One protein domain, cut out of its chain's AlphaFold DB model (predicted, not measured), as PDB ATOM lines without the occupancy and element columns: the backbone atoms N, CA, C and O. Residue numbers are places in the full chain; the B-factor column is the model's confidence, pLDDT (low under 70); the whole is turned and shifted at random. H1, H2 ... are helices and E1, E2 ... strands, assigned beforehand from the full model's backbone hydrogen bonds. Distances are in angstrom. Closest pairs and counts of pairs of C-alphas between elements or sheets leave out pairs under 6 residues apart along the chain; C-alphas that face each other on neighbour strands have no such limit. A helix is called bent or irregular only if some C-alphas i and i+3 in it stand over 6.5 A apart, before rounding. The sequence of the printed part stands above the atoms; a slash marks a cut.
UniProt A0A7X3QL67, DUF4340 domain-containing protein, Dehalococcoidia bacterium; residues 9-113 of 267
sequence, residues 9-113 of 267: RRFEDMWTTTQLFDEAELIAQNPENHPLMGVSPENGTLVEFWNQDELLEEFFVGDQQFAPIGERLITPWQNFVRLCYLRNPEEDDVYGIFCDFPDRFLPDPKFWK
ATOM      1  N   ARG A   9      -2.964  -6.400 -25.665       84.56
ATOM      2  CA  ARG A   9      -4.076  -5.469 -25.922       84.56
ATOM      3  C   ARG A   9      -5.432  -6.103 -25.630       84.56
ATOM      4  O   ARG A   9      -6.227  -5.485 -24.946       84.56
ATOM      5  N   ARG A  10      -5.659  -7.352 -26.059       84.25
ATOM      6  CA  ARG A  10      -6.905  -8.075 -25.751       84.25
ATOM      7  C   ARG A  10      -7.094  -8.259 -24.256       84.25
ATOM      8  O   ARG A  10      -8.190  -8.053 -23.757       84.25
ATOM      9  N   PHE A  11      -6.023  -8.603 -23.547       84.69
ATOM     10  CA  PHE A  11      -6.073  -8.705 -22.094       84.69
ATOM     11  C   PHE A  11      -6.415  -7.363 -21.431       84.69
ATOM     12  O   PHE A  11      -7.292  -7.318 -20.578       84.69
ATOM     13  N   GLU A  12      -5.758  -6.272 -21.832       87.56
ATOM     14  CA  GLU A  12      -6.035  -4.925 -21.315       87.56
ATOM     15  C   GLU A  12      -7.476  -4.497 -21.617       87.56
ATOM     16  O   GLU A  12      -8.168  -3.996 -20.738       87.56
ATOM     17  N   ASP A  13      -7.953  -4.764 -22.829       84.38
ATOM     18  CA  ASP A  13      -9.309  -4.462 -23.269       84.38
ATOM     19  C   ASP A  13     -10.375  -5.241 -22.481       84.38
ATOM     20  O   ASP A  13     -11.369  -4.662 -22.032       84.38
ATOM     21  N   MET A  14     -10.160  -6.545 -22.285       83.81
ATOM     22  CA  MET A  14     -10.986  -7.387 -21.421       83.81
ATOM     23  C   MET A  14     -10.990  -6.826 -19.996       83.81
ATOM     24  O   MET A  14     -12.056  -6.611 -19.424       83.81
ATOM     25  N   TRP A  15      -9.813  -6.515 -19.449       84.69
ATOM     26  CA  TRP A  15      -9.666  -5.997 -18.091       84.69
ATOM     27  C   TRP A  15     -10.391  -4.662 -17.894       84.69
ATOM     28  O   TRP A  15     -11.159  -4.506 -16.947       84.69
ATOM     29  N   THR A  16     -10.224  -3.709 -18.810       86.31
ATOM     30  CA  THR A  16     -10.955  -2.434 -18.779       86.31
ATOM     31  C   THR A  16     -12.465  -2.644 -18.852       86.31
ATOM     32  O   THR A  16     -13.205  -1.954 -18.164       86.31
ATOM     33  N   THR A  17     -12.929  -3.624 -19.628       84.44
ATOM     34  CA  THR A  17     -14.359  -3.949 -19.714       84.44
ATOM     35  C   THR A  17     -14.877  -4.529 -18.393       84.44
ATOM     36  O   THR A  17     -15.934  -4.125 -17.916       84.44
ATOM     37  N   THR A  18     -14.105  -5.408 -17.741       81.94
ATOM     38  CA  THR A  18     -14.479  -5.997 -16.440       81.94
ATOM     39  C   THR A  18     -14.563  -4.978 -15.305       81.94
ATOM     40  O   THR A  18     -15.329  -5.162 -14.367       81.94
ATOM     41  N   GLN A  19     -13.843  -3.858 -15.403       85.81
ATOM     42  CA  GLN A  19     -13.934  -2.772 -14.421       85.81
ATOM     43  C   GLN A  19     -15.301  -2.073 -14.413       85.81
ATOM     44  O   GLN A  19     -15.622  -1.404 -13.439       85.81
ATOM     45  N   LEU A  20     -16.099  -2.229 -15.474       87.25
ATOM     46  CA  LEU A  20     -17.434  -1.638 -15.582       87.25
ATOM     47  C   LEU A  20     -18.531  -2.528 -14.983       87.25
ATOM     48  O   LEU A  20     -19.700  -2.162 -15.043       87.25
ATOM     49  N   PHE A  21     -18.191  -3.693 -14.418       84.69
ATOM     50  CA  PHE A  21     -19.183  -4.630 -13.875       84.69
ATOM     51  C   PHE A  21     -19.968  -4.029 -12.700       84.69
ATOM     52  O   PHE A  21     -21.161  -4.284 -12.575       84.69
ATOM     53  N   ASP A  22     -19.345  -3.156 -11.905       83.69
ATOM     54  CA  ASP A  22     -20.027  -2.424 -10.826       83.69
ATOM     55  C   ASP A  22     -21.077  -1.419 -11.349       83.69
ATOM     56  O   ASP A  22     -21.961  -0.994 -10.606       83.69
ATOM     57  N   GLU A  23     -20.988  -1.033 -12.625       88.44
ATOM     58  CA  GLU A  23     -21.920  -0.129 -13.310       88.44
ATOM     59  C   GLU A  23     -22.957  -0.893 -14.155       88.44
ATOM     60  O   GLU A  23     -23.688  -0.285 -14.939       88.44
ATOM     61  N   ALA A  24     -23.019  -2.221 -14.029       90.31
ATOM     62  CA  ALA A  24     -23.883  -3.044 -14.858       90.31
ATOM     63  C   ALA A  24     -25.373  -2.823 -14.552       90.31
ATOM     64  O   ALA A  24     -25.808  -2.770 -13.399       90.31
ATOM     65  N   GLU A  25     -26.182  -2.741 -15.606       92.94
ATOM     66  CA  GLU A  25     -27.629  -2.558 -15.505       92.94
ATOM     67  C   GLU A  25     -28.355  -3.879 -15.748       92.94
ATOM     68  O   GLU A  25     -28.005  -4.619 -16.662       92.94
ATOM     69  N   LEU A  26     -29.400  -4.183 -14.974       94.06
ATOM     70  CA  LEU A  26     -30.238  -5.358 -15.222       94.06
ATOM     71  C   LEU A  26     -31.025  -5.181 -16.533       94.06
ATOM     72  O   LEU A  26     -31.867  -4.288 -16.640       94.06
ATOM     73  N   ILE A  27     -30.786  -6.055 -17.516       91.06
ATOM     74  CA  ILE A  27     -31.390  -5.982 -18.857       91.06
ATOM     75  C   ILE A  27     -32.511  -7.005 -19.042       91.06
ATOM     76  O   ILE A  27     -33.514  -6.718 -19.702       91.06
ATOM     77  N   ALA A  28     -32.359  -8.210 -18.493       91.88
ATOM     78  CA  ALA A  28     -33.336  -9.276 -18.664       91.88
ATOM     79  C   ALA A  28     -33.296 -10.283 -17.515       91.88
ATOM     80  O   ALA A  28     -32.261 -10.490 -16.898       91.88
ATOM     81  N   GLN A  29     -34.434 -10.938 -17.286       95.56
ATOM     82  CA  GLN A  29     -34.579 -12.042 -16.326       95.56
ATOM     83  C   GLN A  29     -35.290 -13.257 -16.940       95.56
ATOM     84  O   GLN A  29     -35.458 -14.273 -16.282       95.56
ATOM     85  N   ASN A  30     -35.780 -13.155 -18.187       94.25
ATOM     86  CA  ASN A  30     -36.430 -14.276 -18.871       94.25
ATOM     87  C   ASN A  30     -35.357 -15.159 -19.533       94.25
ATOM     88  O   ASN A  30     -34.711 -14.674 -20.473       94.25
ATOM     89  N   PRO A  31     -35.214 -16.439 -19.137       93.50
ATOM     90  CA  PRO A  31     -34.215 -17.344 -19.705       93.50
ATOM     91  C   PRO A  31     -34.326 -17.556 -21.213       93.50
ATOM     92  O   PRO A  31     -33.327 -17.794 -21.888       93.50
ATOM     93  N   GLU A  32     -35.520 -17.385 -21.785       90.94
ATOM     94  CA  GLU A  32     -35.719 -17.477 -23.238       90.94
ATOM     95  C   GLU A  32     -34.881 -16.452 -24.025       90.94
ATOM     96  O   GLU A  32     -34.599 -16.656 -25.208       90.94
ATOM     97  N   ASN A  33     -34.448 -15.363 -23.380       87.44
ATOM     98  CA  ASN A  33     -33.610 -14.343 -24.002       87.44
ATOM     99  C   ASN A  33     -32.108 -14.649 -23.897       87.44
ATOM    100  O   ASN A  33     -31.328 -14.026 -24.617       87.44
ATOM    101  N   HIS A  34     -31.667 -15.574 -23.034       89.94
ATOM    102  CA  HIS A  34     -30.235 -15.836 -22.818       89.94
ATOM    103  C   HIS A  34     -29.490 -16.228 -24.102       89.94
ATOM    104  O   HIS A  34     -28.425 -15.657 -24.348       89.94
ATOM    105  N   PRO A  35     -30.025 -17.107 -24.978       86.81
ATOM    106  CA  PRO A  35     -29.338 -17.442 -26.223       86.81
ATOM    107  C   PRO A  35     -29.286 -16.255 -27.191       86.81
ATOM    108  O   PRO A  35     -28.320 -16.098 -27.931       86.81
ATOM    109  N   LEU A  36     -30.293 -15.374 -27.162       82.06
ATOM    110  CA  LEU A  36     -30.257 -14.111 -27.901       82.06
ATOM    111  C   LEU A  36     -29.276 -13.112 -27.289       82.06
ATOM    112  O   LEU A  36     -28.913 -12.164 -27.946       82.06
ATOM    113  N   MET A  37     -28.836 -13.244 -26.051       83.50
ATOM    114  CA  MET A  37     -27.809 -12.347 -25.512       83.50
ATOM    115  C   MET A  37     -26.418 -12.974 -25.572       83.50
ATOM    116  O   MET A  37     -25.455 -12.318 -25.206       83.50
ATOM    117  N   GLY A  38     -26.299 -14.218 -26.057       84.50
ATOM    118  CA  GLY A  38     -25.033 -14.948 -26.057       84.50
ATOM    119  C   GLY A  38     -24.534 -15.234 -24.642       84.50
ATOM    120  O   GLY A  38     -23.337 -15.257 -24.418       84.50
ATOM    121  N   VAL A  39     -25.437 -15.392 -23.670       88.56
ATOM    122  CA  VAL A  39     -25.095 -15.682 -22.260       88.56
ATOM    123  C   VAL A  39     -25.639 -17.033 -21.799       88.56
ATOM    124  O   VAL A  39     -25.657 -17.340 -20.606       88.56
ATOM    125  N   SER A  40     -26.126 -17.845 -22.740       89.56
ATOM    126  CA  SER A  40     -26.549 -19.211 -22.448       89.56
ATOM    127  C   SER A  40     -25.345 -20.162 -22.456       89.56
ATOM    128  O   SER A  40     -24.373 -19.892 -23.164       89.56
ATOM    129  N   PRO A  41     -25.410 -21.311 -21.762       88.50
ATOM    130  CA  PRO A  41     -24.348 -22.319 -21.815       88.50
ATOM    131  C   PRO A  41     -24.030 -22.837 -23.225       88.50
ATOM    132  O   PRO A  41     -22.940 -23.344 -23.462       88.50
ATOM    133  N   GLU A  42     -24.976 -22.731 -24.162       85.19
ATOM    134  CA  GLU A  42     -24.819 -23.234 -25.529       85.19
ATOM    135  C   GLU A  42     -24.023 -22.287 -26.436       85.19
ATOM    136  O   GLU A  42     -23.440 -22.742 -27.420       85.19
ATOM    137  N   ASN A  43     -24.032 -20.980 -26.153       81.75
ATOM    138  CA  ASN A  43     -23.477 -19.969 -27.061       81.75
ATOM    139  C   ASN A  43     -22.837 -18.746 -26.391       81.75
ATOM    140  O   ASN A  43     -22.559 -17.765 -27.080       81.75
ATOM    141  N   GLY A  44     -22.625 -18.787 -25.077       81.69
ATOM    142  CA  GLY A  44     -21.848 -17.793 -24.349       81.69
ATOM    143  C   GLY A  44     -20.432 -18.251 -24.039       81.69
ATOM    144  O   GLY A  44     -20.124 -19.445 -24.043       81.69
ATOM    145  N   THR A  45     -19.569 -17.285 -23.742       84.50
ATOM    146  CA  THR A  45     -18.215 -17.545 -23.248       84.50
ATOM    147  C   THR A  45     -18.245 -17.588 -21.723       84.50
ATOM    148  O   THR A  45     -18.546 -16.573 -21.102       84.50
ATOM    149  N   LEU A  46     -17.918 -18.727 -21.103       87.50
ATOM    150  CA  LEU A  46     -17.695 -18.785 -19.654       87.50
ATOM    151  C   LEU A  46     -16.322 -18.185 -19.330       87.50
ATOM    152  O   LEU A  46     -15.299 -18.650 -19.840       87.50
ATOM    153  N   VAL A  47     -16.309 -17.149 -18.500       84.69
ATOM    154  CA  VAL A  47     -15.095 -16.500 -18.001       84.69
ATOM    155  C   VAL A  47     -14.988 -16.773 -16.513       84.69
ATOM    156  O   VAL A  47     -15.892 -16.427 -15.758       84.69
ATOM    157  N   GLU A  48     -13.864 -17.353 -16.104       87.75
ATOM    158  CA  GLU A  48     -13.567 -17.682 -14.712       87.75
ATOM    159  C   GLU A  48     -12.374 -16.854 -14.220       87.75
ATOM    160  O   GLU A  48     -11.313 -16.810 -14.855       87.75
ATOM    161  N   PHE A  49     -12.530 -16.219 -13.064       84.25
ATOM    162  CA  PHE A  49     -11.474 -15.472 -12.395       84.25
ATOM    163  C   PHE A  49     -10.902 -16.308 -11.263       84.25
ATOM    164  O   PHE A  49     -11.548 -16.529 -10.243       84.25
ATOM    165  N   TRP A  50      -9.658 -16.738 -11.434       85.38
ATOM    166  CA  TRP A  50      -8.948 -17.545 -10.451       85.38
ATOM    167  C   TRP A  50      -7.884 -16.717  -9.735       85.38
ATOM    168  O   TRP A  50      -7.146 -15.948 -10.356       85.38
ATOM    169  N   ASN A  51      -7.752 -16.926  -8.429       86.25
ATOM    170  CA  ASN A  51      -6.582 -16.525  -7.664       86.25
ATOM    171  C   ASN A  51      -5.880 -17.780  -7.153       86.25
ATOM    172  O   ASN A  51      -6.327 -18.412  -6.200       86.25
ATOM    173  N   GLN A  52      -4.766 -18.131  -7.798       88.25
ATOM    174  CA  GLN A  52      -4.105 -19.424  -7.599       88.25
ATOM    175  C   GLN A  52      -5.087 -20.567  -7.907       88.25
ATOM    176  O   GLN A  52      -5.512 -20.683  -9.052       88.25
ATOM    177  N   ASP A  53      -5.462 -21.359  -6.904       89.88
ATOM    178  CA  ASP A  53      -6.376 -22.500  -7.038       89.88
ATOM    179  C   ASP A  53      -7.797 -22.190  -6.518       89.88
ATOM    180  O   ASP A  53      -8.630 -23.089  -6.407       89.88
ATOM    181  N   GLU A  54      -8.081 -20.933  -6.162       94.62
ATOM    182  CA  GLU A  54      -9.394 -20.482  -5.694       94.62
ATOM    183  C   GLU A  54     -10.140 -19.762  -6.824       94.62
ATOM    184  O   GLU A  54      -9.662 -18.751  -7.348       94.62
ATOM    185  N   LEU A  55     -11.317 -20.280  -7.191       91.44
ATOM    186  CA  LEU A  55     -12.254 -19.584  -8.070       91.44
ATOM    187  C   LEU A  55     -12.878 -18.425  -7.287       91.44
ATOM    188  O   LEU A  55     -13.529 -18.648  -6.267       91.44
ATOM    189  N   LEU A  56     -12.651 -17.201  -7.754       90.00
ATOM    190  CA  LEU A  56     -13.203 -15.992  -7.149       90.00
ATOM    191  C   LEU A  56     -14.580 -15.663  -7.715       90.00
ATOM    192  O   LEU A  56     -15.482 -15.360  -6.947       90.00
ATOM    193  N   GLU A  57     -14.718 -15.703  -9.041       88.62
ATOM    194  CA  GLU A  57     -15.943 -15.331  -9.752       88.62
ATOM    195  C   GLU A  57     -16.041 -16.034 -11.108       88.62
ATOM    196  O   GLU A  57     -15.020 -16.327 -11.739       88.62
ATOM    197  N   GLU A  58     -17.267 -16.235 -11.590       92.12
ATOM    198  CA  GLU A  58     -17.540 -16.767 -12.924       92.12
ATOM    199  C   GLU A  58     -18.794 -16.153 -13.558       92.12
ATOM    200  O   GLU A  58     -19.814 -15.933 -12.902       92.12
ATOM    201  N   PHE A  59     -18.728 -15.888 -14.863       90.12
ATOM    202  CA  PHE A  59     -19.851 -15.340 -15.623       90.12
ATOM    203  C   PHE A  59     -19.871 -15.889 -17.042       90.12
ATOM    204  O   PHE A  59     -18.831 -16.027 -17.689       90.12
ATOM    205  N   PHE A  60     -21.071 -16.107 -17.572       89.81
ATOM    206  CA  PHE A  60     -21.263 -16.141 -19.013       89.81
ATOM    207  C   PHE A  60     -21.223 -14.722 -19.557       89.81
ATOM    208  O   PHE A  60     -21.997 -13.864 -19.127       89.81
ATOM    209  N   VAL A  61     -20.350 -14.504 -20.533       86.56
ATOM    210  CA  VAL A  61     -20.226 -13.245 -21.249       86.56
ATOM    211  C   VAL A  61     -20.721 -13.416 -22.676       86.56
ATOM    212  O   VAL A  61     -20.255 -14.281 -23.422       86.56
ATOM    213  N   GLY A  62     -21.667 -12.557 -23.033       82.31
ATOM    214  CA  GLY A  62     -22.202 -12.409 -24.371       82.31
ATOM    215  C   GLY A  62     -21.782 -11.065 -24.935       82.31
ATOM    216  O   GLY A  62     -22.398 -10.040 -24.658       82.31
ATOM    217  N   ASP A  63     -20.713 -11.060 -25.714       65.81
ATOM    218  CA  ASP A  63     -20.176  -9.869 -26.374       65.81
ATOM    219  C   ASP A  63     -20.374  -9.904 -27.890       65.81
ATOM    220  O   ASP A  63     -20.009  -8.969 -28.600       65.81
ATOM    221  N   GLN A  64     -20.932 -11.002 -28.397       61.62
ATOM    222  CA  GLN A  64     -20.692 -11.383 -29.771       61.62
ATOM    223  C   GLN A  64     -21.657 -10.687 -30.724       61.62
ATOM    224  O   GLN A  64     -22.876 -10.871 -30.692       61.62
ATOM    225  N   GLN A  65     -21.063 -10.015 -31.708       58.53
ATOM    226  CA  GLN A  65     -21.697  -9.731 -32.994       58.53
ATOM    227  C   GLN A  65     -22.298 -11.009 -33.633       58.53
ATOM    228  O   GLN A  65     -23.209 -10.913 -34.458       58.53
ATOM    229  N   PHE A  66     -21.816 -12.194 -33.235       57.69
ATOM    230  CA  PHE A  66     -22.189 -13.512 -33.740       57.69
ATOM    231  C   PHE A  66     -22.244 -14.554 -32.612       57.69
ATOM    232  O   PHE A  66     -21.197 -15.039 -32.230       57.69
ATOM    233  N   ALA A  67     -23.419 -14.957 -32.127       62.72
ATOM    234  CA  ALA A  67     -23.581 -16.024 -31.131       62.72
ATOM    235  C   ALA A  67     -24.108 -17.312 -31.804       62.72
ATOM    236  O   ALA A  67     -25.328 -17.510 -31.890       62.72
ATOM    237  N   PRO A  68     -23.243 -18.169 -32.379       62.75
ATOM    238  CA  PRO A  68     -23.690 -19.363 -33.090       62.75
ATOM    239  C   PRO A  68     -24.350 -20.370 -32.137       62.75
ATOM    240  O   PRO A  68     -23.831 -20.651 -31.064       62.75
ATOM    241  N   ILE A  69     -25.479 -20.952 -32.551       68.12
ATOM    242  CA  ILE A  69     -26.072 -22.143 -31.922       68.12
ATOM    243  C   ILE A  69     -26.079 -23.246 -32.977       68.12
ATOM    244  O   ILE A  69     -26.873 -23.210 -33.925       68.12
ATOM    245  N   GLY A  70     -25.160 -24.206 -32.852       72.19
ATOM    246  CA  GLY A  70     -24.888 -25.174 -33.916       72.19
ATOM    247  C   GLY A  70     -24.465 -24.468 -35.212       72.19
ATOM    248  O   GLY A  70     -23.573 -23.627 -35.204       72.19
ATOM    249  N   GLU A  71     -25.133 -24.770 -36.329       66.88
ATOM    250  CA  GLU A  71     -24.889 -24.112 -37.626       66.88
ATOM    251  C   GLU A  71     -25.601 -22.752 -37.770       66.88
ATOM    252  O   GLU A  71     -25.412 -22.041 -38.761       66.88
ATOM    253  N   ARG A  72     -26.453 -22.368 -36.808       62.34
ATOM    254  CA  ARG A  72     -27.251 -21.143 -36.899       62.34
ATOM    255  C   ARG A  72     -26.486 -19.962 -36.321       62.34
ATOM    256  O   ARG A  72     -26.364 -19.826 -35.108       62.34
ATOM    257  N   LEU A  73     -26.068 -19.052 -37.193       59.62
ATOM    258  CA  LEU A  73     -25.530 -17.757 -36.796       59.62
ATOM    259  C   LEU A  73     -26.660 -16.872 -36.250       59.62
ATOM    260  O   LEU A  73     -27.580 -16.512 -36.988       59.62
ATOM    261  N   ILE A  74     -26.611 -16.528 -34.965       62.16
ATOM    262  CA  ILE A  74     -27.508 -15.533 -34.371       62.16
ATOM    263  C   ILE A  74     -26.707 -14.244 -34.229       62.16
ATOM    264  O   ILE A  74     -25.668 -14.228 -33.582       62.16
ATOM    265  N   THR A  75     -27.175 -13.164 -34.848       57.97
ATOM    266  CA  THR A  75     -26.627 -11.810 -34.674       57.97
ATOM    267  C   THR A  75     -27.660 -11.008 -33.895       57.97
ATOM    268  O   THR A  75     -28.482 -10.306 -34.497       57.97
ATOM    269  N   PRO A  76     -27.765 -11.224 -32.582       55.09
ATOM    270  CA  PRO A  76     -28.978 -10.847 -31.882       55.09
ATOM    271  C   PRO A  76     -29.189  -9.335 -31.801       55.09
ATOM    272  O   PRO A  76     -30.330  -8.882 -31.769       55.09
ATOM    273  N   TRP A  77     -28.108  -8.557 -31.855       60.66
ATOM    274  CA  TRP A  77     -28.152  -7.103 -31.782       60.66
ATOM    275  C   TRP A  77     -27.151  -6.490 -32.763       60.66
ATOM    276  O   TRP A  77     -26.095  -7.057 -33.037       60.66
ATOM    277  N   GLN A  78     -27.493  -5.337 -33.345       57.31
ATOM    278  CA  GLN A  78     -26.577  -4.621 -34.237       57.31
ATOM    279  C   GLN A  78     -25.400  -4.046 -33.434       57.31
ATOM    280  O   GLN A  78     -25.592  -3.610 -32.300       57.31
ATOM    281  N   ASN A  79     -24.222  -3.919 -34.059       59.12
ATOM    282  CA  ASN A  79     -22.993  -3.352 -33.462       59.12
ATOM    283  C   ASN A  79     -23.168  -1.955 -32.821       59.12
ATOM    284  O   ASN A  79     -22.284  -1.474 -32.121       59.12
ATOM    285  N   PHE A  80     -24.293  -1.278 -33.069       63.72
ATOM    286  CA  PHE A  80     -24.631   0.009 -32.470       63.72
ATOM    287  C   PHE A  80     -25.070  -0.071 -31.004       63.72
ATOM    288  O   PHE A  80     -25.027   0.959 -30.337       63.72
ATOM    289  N   VAL A  81     -25.490  -1.240 -30.503       74.25
ATOM    290  CA  VAL A  81     -25.982  -1.376 -29.118       74.25
ATOM    291  C   VAL A  81     -24.855  -1.189 -28.099       74.25
ATOM    292  O   VAL A  81     -25.108  -0.631 -27.039       74.25
ATOM    293  N   ARG A  82     -23.609  -1.558 -28.449       80.06
ATOM    294  CA  ARG A  82     -22.406  -1.374 -27.611       80.06
ATOM    295  C   ARG A  82     -22.584  -1.863 -26.171       80.06
ATOM    296  O   ARG A  82     -22.179  -1.185 -25.229       80.06
ATOM    297  N   LEU A  83     -23.211  -3.027 -26.010       83.19
ATOM    298  CA  LEU A  83     -23.343  -3.695 -24.722       83.19
ATOM    299  C   LEU A  83     -22.673  -5.063 -24.771       83.19
ATOM    300  O   LEU A  83     -22.787  -5.772 -25.769       83.19
ATOM    301  N   CYS A  84     -22.010  -5.411 -23.675       85.81
ATOM    302  CA  CYS A  84     -21.607  -6.770 -23.352       85.81
ATOM    303  C   CYS A  84     -22.530  -7.260 -22.230       85.81
ATOM    304  O   CYS A  84     -22.787  -6.533 -21.267       85.81
ATOM    305  N   TYR A  85     -23.072  -8.462 -22.393       88.81
ATOM    306  CA  TYR A  85     -24.014  -9.063 -21.457       88.81
ATOM    307  C   TYR A  85     -23.294 -10.021 -20.520       88.81
ATOM    308  O   TYR A  85     -22.406 -10.755 -20.947       88.81
ATOM    309  N   LEU A  86     -23.699 -10.027 -19.258       90.81
ATOM    310  CA  LEU A  86     -23.120 -10.818 -18.181       90.81
ATOM    311  C   LEU A  86     -24.241 -11.589 -17.498       90.81
ATOM    312  O   LEU A  86     -25.273 -11.007 -17.164       90.81
ATOM    313  N   ARG A  87     -24.043 -12.883 -17.270       93.44
ATOM    314  CA  ARG A  87     -24.980 -13.716 -16.510       93.44
ATOM    315  C   ARG A  87     -24.201 -14.633 -15.582       93.44
ATOM    316  O   ARG A  87     -23.309 -15.345 -16.044       93.44
ATOM    317  N   ASN A  88     -24.549 -14.651 -14.299       92.75
ATOM    318  CA  ASN A  88     -24.030 -15.673 -13.395       92.75
ATOM    319  C   ASN A  88     -24.559 -17.057 -13.842       92.75
ATOM    320  O   ASN A  88     -25.741 -17.162 -14.175       92.75
ATOM    321  N   PRO A  89     -23.735 -18.121 -13.887       93.69
ATOM    322  CA  PRO A  89     -24.179 -19.448 -14.315       93.69
ATOM    323  C   PRO A  89     -25.426 -19.969 -13.590       93.69
ATOM    324  O   PRO A  89     -26.279 -20.578 -14.245       93.69
ATOM    325  N   GLU A  90     -25.556 -19.655 -12.300       93.50
ATOM    326  CA  GLU A  90     -26.606 -20.128 -11.389       93.50
ATOM    327  C   GLU A  90     -27.828 -19.192 -11.310       93.50
ATOM    328  O   GLU A  90     -28.792 -19.492 -10.603       93.50
ATOM    329  N   GLU A  91     -27.817 -18.066 -12.033       94.19
ATOM    330  CA  GLU A  91     -28.894 -17.072 -12.013       94.19
ATOM    331  C   GLU A  91     -29.455 -16.781 -13.412       94.19
ATOM    332  O   GLU A  91     -28.801 -16.964 -14.446       94.19
ATOM    333  N   ASP A  92     -30.692 -16.285 -13.438       96.25
ATOM    334  CA  ASP A  92     -31.370 -15.882 -14.674       96.25
ATOM    335  C   ASP A  92     -31.181 -14.396 -15.011       96.25
ATOM    336  O   ASP A  92     -31.489 -13.976 -16.134       96.25
ATOM    337  N   ASP A  93     -30.668 -13.615 -14.057       96.00
ATOM    338  CA  ASP A  93     -30.434 -12.184 -14.200       96.00
ATOM    339  C   ASP A  93     -29.288 -11.929 -15.185       96.00
ATOM    340  O   ASP A  93     -28.156 -12.386 -15.013       96.00
ATOM    341  N   VAL A  94     -29.601 -11.179 -16.240       92.50
ATOM    342  CA  VAL A  94     -28.638 -10.748 -17.250       92.50
ATOM    343  C   VAL A  94     -28.409  -9.260 -17.113       92.50
ATOM    344  O   VAL A  94     -29.328  -8.451 -17.288       92.50
ATOM    345  N   TYR A  95     -27.159  -8.915 -16.855       92.88
ATOM    346  CA  TYR A  95     -26.691  -7.551 -16.724       92.88
ATOM    347  C   TYR A  95     -26.011  -7.095 -18.011       92.88
ATOM    348  O   TYR A  95     -25.411  -7.891 -18.729       92.88
ATOM    349  N   GLY A  96     -26.123  -5.813 -18.329       90.19
ATOM    350  CA  GLY A  96     -25.492  -5.185 -19.480       90.19
ATOM    351  C   GLY A  96     -24.496  -4.134 -19.024       90.19
ATOM    352  O   GLY A  96     -24.807  -3.312 -18.165       90.19
ATOM    353  N   ILE A  97     -23.318  -4.144 -19.634       89.69
ATOM    354  CA  ILE A  97     -22.290  -3.115 -19.460       89.69
ATOM    355  C   ILE A  97     -21.931  -2.505 -20.805       89.69
ATOM    356  O   ILE A  97     -22.022  -3.160 -21.844       89.69
ATOM    357  N   PHE A  98     -21.475  -1.258 -20.792       86.50
ATOM    358  CA  PHE A  98     -20.981  -0.620 -22.003       86.50
ATOM    359  C   PHE A  98     -19.745  -1.343 -22.557       86.50
ATOM    360  O   PHE A  98     -18.814  -1.674 -21.827       86.50
ATOM    361  N   CYS A  99     -19.739  -1.569 -23.868       81.69
ATOM    362  CA  CYS A  99     -18.724  -2.349 -24.556       81.69
ATOM    363  C   CYS A  99     -18.480  -1.761 -25.948       81.69
ATOM    364  O   CYS A  99     -19.282  -1.928 -26.868       81.69
ATOM    365  N   ASP A 100     -17.370  -1.038 -26.103       74.81
ATOM    366  CA  ASP A 100     -17.078  -0.306 -27.341       74.81
ATOM    367  C   ASP A 100     -16.820  -1.216 -28.555       74.81
ATOM    368  O   ASP A 100     -16.984  -0.769 -29.694       74.81
ATOM    369  N   PHE A 101     -16.441  -2.482 -28.330       72.12
ATOM    370  CA  PHE A 101     -16.122  -3.445 -29.385       72.12
ATOM    371  C   PHE A 101     -16.699  -4.840 -29.069       72.12
ATOM    372  O   PHE A 101     -16.462  -5.339 -27.971       72.12
ATOM    373  N   PRO A 102     -17.431  -5.479 -30.002       61.69
ATOM    374  CA  PRO A 102     -18.160  -6.736 -29.767       61.69
ATOM    375  C   PRO A 102     -17.320  -8.030 -29.935       61.69
ATOM    376  O   PRO A 102     -17.759  -8.984 -30.578       61.69
ATOM    377  N   ASP A 103     -16.089  -8.062 -29.418       72.12
ATOM    378  CA  ASP A 103     -15.166  -9.212 -29.542       72.12
ATOM    379  C   ASP A 103     -14.099  -9.290 -28.422       72.12
ATOM    380  O   ASP A 103     -12.978  -9.781 -28.624       72.12
ATOM    381  N   ARG A 104     -14.410  -8.760 -27.233       78.00
ATOM    382  CA  ARG A 104     -13.479  -8.704 -26.091       78.00
ATOM    383  C   ARG A 104     -13.296 -10.052 -25.386       78.00
ATOM    384  O   ARG A 104     -12.250 -10.272 -24.786       78.00
ATOM    385  N   PHE A 105     -14.278 -10.941 -25.479       78.19
ATOM    386  CA  PHE A 105     -14.409 -12.202 -24.749       78.19
ATOM    387  C   PHE A 105     -14.554 -13.388 -25.711       78.19
ATOM    388  O   PHE A 105     -15.430 -14.243 -25.567       78.19
ATOM    389  N   LEU A 106     -13.677 -13.450 -26.718       75.62
ATOM    390  CA  LEU A 106     -13.676 -14.548 -27.684       75.62
ATOM    391  C   LEU A 106     -13.482 -15.903 -26.972       75.62
ATOM    392  O   LEU A 106     -12.523 -16.055 -26.220       75.62
ATOM    393  N   PRO A 107     -14.333 -16.909 -27.221       72.50
ATOM    394  CA  PRO A 107     -14.289 -18.175 -26.491       72.50
ATOM    395  C   PRO A 107     -13.142 -19.074 -26.944       72.50
ATOM    396  O   PRO A 107     -12.658 -19.897 -26.173       72.50
ATOM    397  N   ASP A 108     -12.703 -18.940 -28.197       79.00
ATOM    398  CA  ASP A 108     -11.632 -19.770 -28.736       79.00
ATOM    399  C   ASP A 108     -10.271 -19.297 -28.181       79.00
ATOM    400  O   ASP A 108      -9.833 -18.175 -28.481       79.00
ATOM    401  N   PRO A 109      -9.559 -20.144 -27.404       79.19
ATOM    402  CA  PRO A 109      -8.285 -19.789 -26.785       79.19
ATOM    403  C   PRO A 109      -7.222 -19.326 -27.782       79.19
ATOM    404  O   PRO A 109      -6.298 -18.612 -27.391       79.19
ATOM    405  N   LYS A 110      -7.310 -19.712 -29.062       83.88
ATOM    406  CA  LYS A 110      -6.318 -19.317 -30.070       83.88
ATOM    407  C   LYS A 110      -6.279 -17.808 -30.296       83.88
ATOM    408  O   LYS A 110      -5.205 -17.273 -30.540       83.88
ATOM    409  N   PHE A 111      -7.409 -17.110 -30.148       83.69
ATOM    410  CA  PHE A 111      -7.468 -15.657 -30.334       83.69
ATOM    411  C   PHE A 111      -6.827 -14.879 -29.183       83.69
ATOM    412  O   PHE A 111      -6.546 -13.689 -29.325       83.69
ATOM    413  N   TRP A 112      -6.558 -15.551 -28.065       85.88
ATOM    414  CA  TRP A 112      -5.834 -14.988 -26.933       85.88
ATOM    415  C   TRP A 112      -4.330 -15.190 -27.039       85.88
ATOM    416  O   TRP A 112      -3.582 -14.446 -26.411       85.88
ATOM    417  N   LYS A 113      -3.864 -16.163 -27.829       91.12
ATOM    418  CA  LYS A 113      -2.437 -16.428 -28.026       91.12
ATOM    419  C   LYS A 113      -1.813 -15.317 -28.872       91.12
ATOM    420  O   LYS A 113      -2.370 -14.898 -29.883       91.12
TER     421      LYS A 113
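This is residues 9 to 113 of the 267 residues of the protein "DUF4340 domain-containing protein" of Dehalococcoidia bacterium (UniProt A0A7X3QL67). One strongly twisted sheet of five strands makes the core, with H2 packed slantwise over one face and a small separate hairpin, E4 and E5, close to the last residues of H2. The long hairpin of E2 and E3 runs out to one end of the domain, while H1 and the short H3 lie well away from H2, H1 only grazing the sheet and H3 off it. The printed part has 105 residues, with three named helices and seven named strands in the order H1, E1, H2, E2, E3, E4, E5, E6, E7, H3. The large sheet runs E1, E7, E6, E3, E2, all antiparallel, and the class is mixed, helices and strands. The whole is compact, with a radius of gyration of the C-alphas of 13.0 A, and rounded, spanning 36 by 29 by 25 A.

In the large sheet, E6, residues 83 to 87, has E3, residues 54 to 62, as an antiparallel neighbour, with N 60 and O 87 2.8 A apart. E7, residues 94 to 98, forms a hairpin with E6, and N 86 and O 95 are 2.8 A apart. The edge strand E1, residues 25 to 28, is antiparallel to E7, with N 25 and O 96 3.0 A apart. The other edge strand, E2, residues 45 to 51, forms a hairpin with E3, with N 49 and O 57 at 2.8 A. H2, residues 31 to 37, is on this sheet at a height of 8.5 A and over E6, slantwise at 38 degrees on the local plane; their closest C-alphas, Met 37 and Tyr 85, are 6.5 A apart. H2 is irregular, with C-alphas 32 and 35 7.0 A apart. E4, residues 67 to 69, and E5, residues 72 to 74, form an antiparallel hairpin, with N 67 and O 74 2.8 A apart. The closest C-alphas of H2 and E5, Leu 36 and Ile 74, are 7.2 A apart. H1, residues 9 to 18, is only just on the large sheet, with 5 pairs of C-alphas within 10 A, and only grazes it with residues 17 to 18. H3, residues 109 to 112, is close to H1 but not clearly touching it; their closest C-alphas, Arg 10 and Trp 112, are 7.1 A apart. Every O i to N i+4 pair of H1 is within hydrogen-bond range, against 1 of 3 in H2, where 3 of 4 O i to N i+3 pairs are; H3 is too short for an O i to N i+4 pair.

H1 begins at C-alpha 9, (-4.076, -5.469, -25.922), and is 14.1 A long. E3 is 24.0 A long, and C-alpha 62 at its end is at (-22.202, -12.409, -24.371). E2 is 19.5 A long. H3 ends at C-alpha 112, (-5.834, -14.988, -26.933).

The two C-alphas farthest apart, those of Asp 53 and Phe 80, are 38.6 A apart. The printed part has no cut and no long link. The mean pLDDT of the printed part is 82.1, and residues 63 to 69, 71 to 80 and 102 are under 70.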